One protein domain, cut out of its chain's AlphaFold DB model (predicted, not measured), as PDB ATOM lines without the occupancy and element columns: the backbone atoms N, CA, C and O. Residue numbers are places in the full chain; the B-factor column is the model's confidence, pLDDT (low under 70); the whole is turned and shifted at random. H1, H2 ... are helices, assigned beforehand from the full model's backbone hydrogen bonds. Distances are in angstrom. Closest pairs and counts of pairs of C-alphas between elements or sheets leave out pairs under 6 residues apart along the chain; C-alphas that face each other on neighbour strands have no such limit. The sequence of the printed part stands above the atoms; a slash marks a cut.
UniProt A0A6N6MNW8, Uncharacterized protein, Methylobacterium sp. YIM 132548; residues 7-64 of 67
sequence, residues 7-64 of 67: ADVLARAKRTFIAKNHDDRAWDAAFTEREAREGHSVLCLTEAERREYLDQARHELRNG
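AT A GLANCE: This is residues 7 to 64 of the 67 residues of an uncharacterized protein of Methylobacterium sp. YIM 132548 (UniProt A0A6N6MNW8). The long helix H3 crosses H1 as an X at one end of an elongated model, and H2 sits by itself toward the other end. The two links that lead to and from H2 run together for a short way, residues 25 to 26 pairing in parallel with residues 43 to 44. The printed part has 58 residues with three named helices, H1, H2, H3 along the chain, and no named strand: all helix. It is only just compact, close to loose, with a radius of gyration of the C-alphas of 12.3 A and spans of 41 by 19 by 17 A.

IN THESE COORDINATES: H3, residues 47 to 63, is 24.2 A long and ends with C-alpha 63 at (123.315, 183.942, 119.247). H1, residues 7 to 20, is 19.9 A long and begins with C-alpha 7 at (135.228, 178.420, 129.956). H2 is residues 29 to 38.

HOW THE PARTS SIT: H3 touches H1, closest at the C-alphas of Ala 57 and Ala 13, 5.1 A apart. Their lines are only just about perpendicular, at 70.1 degrees. H2 is apart from both. In H1, H2 and H3 every O i to N i+4 pair is within hydrogen-bond range.

THE WHOLE: The C-alphas farthest apart, of Gly 39 and Asn 63, are 40.7 A apart. The printed part has no cut, and both links are short. Residues 22 to 23 have pLDDT under 70.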
ATOM      1  N   ALA A   7     135.793 178.957 128.725       89.25
ATOM      2  CA  ALA A   7     135.228 178.420 129.956       89.25
ATOM      3  C   ALA A   7     133.692 178.449 129.937       89.25
ATOM      4  O   ALA A   7     133.064 177.466 130.344       89.25
ATOM      5  N   ASP A   8     133.082 179.518 129.419       88.94
ATOM      6  CA  ASP A   8     131.625 179.625 129.267       88.94
ATOM      7  C   ASP A   8     131.091 178.612 128.250       88.94
ATOM      8  O   ASP A   8     130.097 177.925 128.511       88.94
ATOM      9  N   VAL A   9     131.788 178.450 127.119       91.25
ATOM     10  CA  VAL A   9     131.465 177.431 126.108       91.25
ATOM     11  C   VAL A   9     131.520 176.037 126.730       91.25
ATOM     12  O   VAL A   9     130.578 175.258 126.576       91.25
ATOM     13  N   LEU A  10     132.576 175.724 127.483       91.06
ATOM     14  CA  LEU A  10     132.725 174.428 128.139       91.06
ATOM     15  C   LEU A  10     131.632 174.188 129.191       91.06
ATOM     16  O   LEU A  10     131.077 173.089 129.266       91.06
ATOM     17  N   ALA A  11     131.310 175.196 130.002       91.31
ATOM     18  CA  ALA A  11     130.266 175.101 131.017       91.31
ATOM     19  C   ALA A  11     128.886 174.873 130.383       91.31
ATOM     20  O   ALA A  11     128.137 173.997 130.831       91.31
ATOM     21  N   ARG A  12     128.555 175.608 129.313       90.81
ATOM     22  CA  ARG A  12     127.300 175.436 128.572       90.81
ATOM     23  C   ARG A  12     127.234 174.066 127.900       90.81
ATOM     24  O   ARG A  12     126.240 173.368 128.078       90.81
ATOM     25  N   ALA A  13     128.306 173.641 127.234       92.19
ATOM     26  CA  ALA A  13     128.402 172.332 126.592       92.19
ATOM     27  C   ALA A  13     128.165 171.184 127.588       92.19
ATOM     28  O   ALA A  13     127.355 170.296 127.325       92.19
ATOM     29  N   LYS A  14     128.793 171.243 128.771       90.19
ATOM     30  CA  LYS A  14     128.586 170.261 129.847       90.19
ATOM     31  C   LYS A  14     127.154 170.267 130.385       90.19
ATOM     32  O   LYS A  14     126.608 169.197 130.640       90.19
ATOM     33  N   ARG A  15     126.520 171.436 130.537       89.81
ATOM     34  CA  ARG A  15     125.106 171.521 130.956       89.81
ATOM     35  C   ARG A  15     124.177 170.888 129.924       89.81
ATOM     36  O   ARG A  15     123.322 170.096 130.304       89.81
ATOM     37  N   THR A  16     124.372 171.184 128.639       88.75
ATOM     38  CA  THR A  16     123.601 170.572 127.545       88.75
ATOM     39  C   THR A  16     123.826 169.063 127.487       88.75
ATOM     40  O   THR A  16     122.879 168.304 127.298       88.75
ATOM     41  N   PHE A  17     125.063 168.616 127.699       88.88
ATOM     42  CA  PHE A  17     125.394 167.201 127.790       88.88
ATOM     43  C   PHE A  17     124.626 166.505 128.919       88.88
ATOM     44  O   PHE A  17     123.948 165.524 128.638       88.88
ATOM     45  N   ILE A  18     124.660 167.033 130.146       87.00
ATOM     46  CA  ILE A  18     123.930 166.467 131.296       87.00
ATOM     47  C   ILE A  18     122.416 166.471 131.041       87.00
ATOM     48  O   ILE A  18     121.729 165.509 131.354       87.00
ATOM     49  N   ALA A  19     121.886 167.533 130.428       86.25
ATOM     50  CA  ALA A  19     120.461 167.622 130.112       86.25
ATOM     51  C   ALA A  19     120.010 166.597 129.054       86.25
ATOM     52  O   ALA A  19     118.857 166.174 129.072       86.25
ATOM     53  N   LYS A  20     120.895 166.217 128.120       83.50
ATOM     54  CA  LYS A  20     120.592 165.273 127.031       83.50
ATOM     55  C   LYS A  20     120.982 163.825 127.328       83.50
ATOM     56  O   LYS A  20     120.429 162.923 126.708       83.50
ATOM     57  N   ASN A  21     121.946 163.597 128.215       80.25
ATOM     58  CA  ASN A  21     122.491 162.277 128.510       80.25
ATOM     59  C   ASN A  21     122.184 161.961 129.974       80.25
ATOM     60  O   ASN A  21     122.803 162.509 130.881       80.25
ATOM     61  N   HIS A  22     121.199 161.090 130.181       69.56
ATOM     62  CA  HIS A  22     120.729 160.638 131.490       69.56
ATOM     63  C   HIS A  22     121.716 159.637 132.126       69.56
ATOM     64  O   HIS A  22     121.397 158.459 132.245       69.56
ATOM     65  N   ASP A  23     122.922 160.090 132.472       68.62
ATOM     66  CA  ASP A  23     123.984 159.340 133.182       68.62
ATOM     67  C   ASP A  23     124.627 158.138 132.457       68.62
ATOM     68  O   ASP A  23     125.674 157.664 132.880       68.62
ATOM     69  N   ASP A  24     124.103 157.688 131.317       79.75
ATOM     70  CA  ASP A  24     124.686 156.549 130.577       79.75
ATOM     71  C   ASP A  24     125.989 156.904 129.821       79.75
ATOM     72  O   ASP A  24     126.748 156.047 129.355       79.75
ATOM     73  N   ARG A  25     126.277 158.206 129.686       85.25
ATOM     74  CA  ARG A  25     127.455 158.714 128.976       85.25
ATOM     75  C   ARG A  25     128.323 159.553 129.890       85.25
ATOM     76  O   ARG A  25     127.837 160.266 130.763       85.25
ATOM     77  N   ALA A  26     129.619 159.537 129.615       87.81
ATOM     78  CA  ALA A  26     130.612 160.306 130.342       87.81
ATOM     79  C   ALA A  26     131.202 161.408 129.464       87.81
ATOM     80  O   ALA A  26     131.612 161.167 128.327       87.81
ATOM     81  N   TRP A  27     131.302 162.620 130.018       85.88
ATOM     82  CA  TRP A  27     132.005 163.706 129.340       85.88
ATOM     83  C   TRP A  27     133.493 163.391 129.213       85.88
ATOM     84  O   TRP A  27     134.063 163.646 128.159       85.88
ATOM     85  N   ASP A  28     134.112 162.838 130.267       84.69
ATOM     86  CA  ASP A  28     135.536 162.514 130.289       84.69
ATOM     87  C   ASP A  28     135.877 161.091 130.726       84.69
ATOM     88  O   ASP A  28     135.144 160.487 131.506       84.69
ATOM     89  N   ALA A  29     137.008 160.581 130.228       81.06
ATOM     90  CA  ALA A  29     137.530 159.271 130.582       81.06
ATOM     91  C   ALA A  29     137.759 159.155 132.093       81.06
ATOM     92  O   ALA A  29     137.443 158.117 132.664       81.06
ATOM     93  N   ALA A  30     138.163 160.241 132.762       84.12
ATOM     94  CA  ALA A  30     138.284 160.265 134.218       84.12
ATOM     95  C   ALA A  30     136.950 159.971 134.933       84.12
ATOM     96  O   ALA A  30     136.934 159.360 136.002       84.12
ATOM     97  N   PHE A  31     135.821 160.389 134.349       82.19
ATOM     98  CA  PHE A  31     134.494 160.061 134.872       82.19
ATOM     99  C   PHE A  31     134.146 158.600 134.577       82.19
ATOM    100  O   PHE A  31     133.725 157.892 135.484       82.19
ATOM    101  N   THR A  32     134.416 158.115 133.361       85.38
ATOM    102  CA  THR A  32     134.250 156.693 133.018       85.38
ATOM    103  C   THR A  32     135.030 155.770 133.949       85.38
ATOM    104  O   THR A  32     134.482 154.782 134.423       85.38
ATOM    105  N   GLU A  33     136.285 156.092 134.257       85.00
ATOM    106  CA  GLU A  33     137.112 155.308 135.177       85.00
ATOM    107  C   GLU A  33     136.555 155.300 136.604       85.00
ATOM    108  O   GLU A  33     136.687 154.300 137.310       85.00
ATOM    109  N   ARG A  34     135.933 156.400 137.041       85.19
ATOM    110  CA  ARG A  34     135.294 156.483 138.357       85.19
ATOM    111  C   ARG A  34     134.039 155.617 138.412       85.19
ATOM    112  O   ARG A  34     133.939 154.780 139.300       85.19
ATOM    113  N   GLU A  35     133.149 155.764 137.439       84.56
ATOM    114  CA  GLU A  35     131.914 154.979 137.339       84.56
ATOM    115  C   GLU A  35     132.209 153.476 137.183       84.56
ATOM    116  O   GLU A  35     131.588 152.646 137.846       84.56
ATOM    117  N   ALA A  36     133.249 153.112 136.422       84.94
ATOM    118  CA  ALA A  36     133.702 151.727 136.293       84.94
ATOM    119  C   ALA A  36     134.142 151.111 137.633       84.94
ATOM    120  O   ALA A  36     133.933 149.918 137.858       84.94
ATOM    121  N   ARG A  37     134.718 151.907 138.547       86.69
ATOM    122  CA  ARG A  37     135.063 151.450 139.908       86.69
ATOM    123  C   ARG A  37     133.834 151.246 140.789       86.69
ATOM    124  O   ARG A  37     133.892 150.423 141.696       86.69
ATOM    125  N   GLU A  38     132.751 151.967 140.520       85.31
ATOM    126  CA  GLU A  38     131.464 151.798 141.205       85.31
ATOM    127  C   GLU A  38     130.611 150.675 140.582       85.31
ATOM    128  O   GLU A  38     129.569 150.313 141.121       85.31
ATOM    129  N   GLY A  39     131.088 150.056 139.493       82.75
ATOM    130  CA  GLY A  39     130.399 148.971 138.790       82.75
ATOM    131  C   GLY A  39     129.437 149.449 137.699       82.75
ATOM    132  O   GLY A  39     128.681 148.641 137.161       82.75
ATOM    133  N   HIS A  40     129.469 150.736 137.351       83.00
ATOM    134  CA  HIS A  40     128.701 151.315 136.254       83.00
ATOM    135  C   HIS A  40     129.508 151.303 134.950       83.00
ATOM    136  O   HIS A  40     130.712 151.555 134.930       83.00
ATOM    137  N   SER A  41     128.836 151.036 133.828       79.62
ATOM    138  CA  SER A  41     129.451 151.041 132.498       79.62
ATOM    139  C   SER A  41     128.952 152.240 131.704       79.62
ATOM    140  O   SER A  41     127.946 152.139 131.011       79.62
ATOM    141  N   VAL A  42     129.670 153.359 131.786       84.25
ATOM    142  CA  VAL A  42     129.341 154.587 131.048       84.25
ATOM    143  C   VAL A  42     130.237 154.759 129.825       84.25
ATOM    144  O   VAL A  42     131.457 154.579 129.888       84.25
ATOM    145  N   LEU A  43     129.650 155.147 128.696       86.25
ATOM    146  CA  LEU A  43     130.405 155.371 127.462       86.25
ATOM    147  C   LEU A  43     130.984 156.786 127.437       86.25
ATOM    148  O   LEU A  43     130.241 157.770 127.441       86.25
ATOM    149  N   CYS A  44     132.313 156.898 127.376       88.56
ATOM    150  CA  CYS A  44     132.967 158.189 127.178       88.56
ATOM    151  C   CYS A  44     132.620 158.760 125.800       88.56
ATOM    152  O   CYS A  44     132.635 158.039 124.799       88.56
ATOM    153  N   LEU A  45     132.352 160.064 125.748       88.25
ATOM    154  CA  LEU A  45     132.264 160.789 124.488       88.25
ATOM    155  C   LEU A  45     133.579 160.684 123.716       88.25
ATOM    156  O   LEU A  45     134.666 160.846 124.282       88.25
ATOM    157  N   THR A  46     133.460 160.488 122.409       89.38
ATOM    158  CA  THR A  46     134.574 160.656 121.478       89.38
ATOM    159  C   THR A  46     134.955 162.135 121.349       89.38
ATOM    160  O   THR A  46     134.181 163.039 121.681       89.38
ATOM    161  N   GLU A  47     136.154 162.408 120.833       88.19
ATOM    162  CA  GLU A  47     136.597 163.784 120.568       88.19
ATOM    163  C   GLU A  47     135.664 164.517 119.597       88.19
ATOM    164  O   GLU A  47     135.401 165.706 119.783       88.19
ATOM    165  N   ALA A  48     135.127 163.802 118.602       89.56
ATOM    166  CA  ALA A  48     134.162 164.341 117.649       89.56
ATOM    167  C   ALA A  48     132.884 164.802 118.360       89.56
ATOM    168  O   ALA A  48     132.494 165.958 118.227       89.56
ATOM    169  N   GLU A  49     132.301 163.952 119.204       90.19
ATOM    170  CA  GLU A  49     131.078 164.294 119.935       90.19
ATOM    171  C   GLU A  49     131.301 165.463 120.900       90.19
ATOM    172  O   GLU A  49     130.484 166.379 120.973       90.19
ATOM    173  N   ARG A  50     132.438 165.496 121.614       90.31
ATOM    174  CA  ARG A  50     132.786 166.661 122.448       90.31
ATOM    175  C   ARG A  50     132.869 167.939 121.624       90.31
ATOM    176  O   ARG A  50     132.399 168.981 122.079       90.31
ATOM    177  N   ARG A  51     133.473 167.872 120.435       90.94
ATOM    178  CA  ARG A  51     133.587 169.012 119.521       90.94
ATOM    179  C   ARG A  51     132.209 169.520 119.112       90.94
ATOM    180  O   ARG A  51     132.015 170.728 119.117       90.94
ATOM    181  N   GLU A  52     131.264 168.627 118.836       92.25
ATOM    182  CA  GLU A  52     129.880 168.993 118.512       92.25
ATOM    183  C   GLU A  52     129.195 169.726 119.671       92.25
ATOM    184  O   GLU A  52     128.595 170.778 119.459       92.25
ATOM    185  N   TYR A  53     129.339 169.245 120.912       91.50
ATOM    186  CA  TYR A  53     128.792 169.949 122.080       91.50
ATOM    187  C   TYR A  53     129.421 171.333 122.284       91.50
ATOM    188  O   TYR A  53     128.719 172.277 122.649       91.50
ATOM    189  N   LEU A  54     130.731 171.468 122.056       92.00
ATOM    190  CA  LEU A  54     131.434 172.749 122.158       92.00
ATOM    191  C   LEU A  54     131.011 173.723 121.054       92.00
ATOM    192  O   LEU A  54     130.794 174.901 121.334       92.00
ATOM    193  N   ASP A  55     130.871 173.250 119.817       92.00
ATOM    194  CA  ASP A  55     130.442 174.080 118.690       92.00
ATOM    195  C   ASP A  55     128.996 174.554 118.873       92.00
ATOM    196  O   ASP A  55     128.709 175.748 118.767       92.00
ATOM    197  N   GLN A  56     128.113 173.647 119.301       90.56
ATOM    198  CA  GLN A  56     126.736 173.969 119.656       90.56
ATOM    199  C   GLN A  56     126.675 175.025 120.767       90.56
ATOM    200  O   GLN A  56     125.987 176.032 120.614       90.56
ATOM    201  N   ALA A  57     127.427 174.840 121.856       92.06
ATOM    202  CA  ALA A  57     127.470 175.798 122.958       92.06
ATOM    203  C   ALA A  57     128.009 177.166 122.518       92.06
ATOM    204  O   ALA A  57     127.467 178.204 122.902       92.06
ATOM    205  N   ARG A  58     129.043 177.187 121.667       90.75
ATOM    206  CA  ARG A  58     129.587 178.420 121.084       90.75
ATOM    207  C   ARG A  58     128.549 179.128 120.222       90.75
ATOM    208  O   ARG A  58     128.446 180.353 120.285       90.75
ATOM    209  N   HIS A  59     127.782 178.376 119.440       90.00
ATOM    210  CA  HIS A  59     126.703 178.916 118.626       90.00
ATOM    211  C   HIS A  59     125.566 179.477 119.491       90.00
ATOM    212  O   HIS A  59     125.104 180.586 119.232       90.00
ATOM    213  N   GLU A  60     125.137 178.768 120.537       88.25
ATOM    214  CA  GLU A  60     124.107 179.240 121.475       88.25
ATOM    215  C   GLU A  60     124.524 180.543 122.171       88.25
ATOM    216  O   GLU A  60     123.783 181.527 122.133       88.25
ATOM    217  N   LEU A  61     125.739 180.579 122.733       87.00
ATOM    218  CA  LEU A  61     126.277 181.754 123.426       87.00
ATOM    219  C   LEU A  61     126.443 182.947 122.483       87.00
ATOM    220  O   LEU A  61     126.143 184.080 122.854       87.00
ATOM    221  N   ARG A  62     126.881 182.704 121.243       85.94
ATOM    222  CA  ARG A  62     127.017 183.752 120.225       85.94
ATOM    223  C   ARG A  62     125.668 184.338 119.810       85.94
ATOM    224  O   ARG A  62     125.596 185.535 119.551       85.94
ATOM    225  N   ASN A  63     124.634 183.509 119.705       84.12
ATOM    226  CA  ASN A  63     123.315 183.942 119.247       84.12
ATOM    227  C   ASN A  63     122.400 184.412 120.386       84.12
ATOM    228  O   ASN A  63     121.256 184.770 120.117       84.12
ATOM    229  N   GLY A  64     122.877 184.421 121.637       70.94
ATOM    230  CA  GLY A  64     122.067 184.815 122.793       70.94
ATOM    231  C   GLY A  64     120.809 183.960 122.954       70.94
ATOM    232  O   GLY A  64     119.815 184.435 123.495       70.94
TER     233      GLY A  64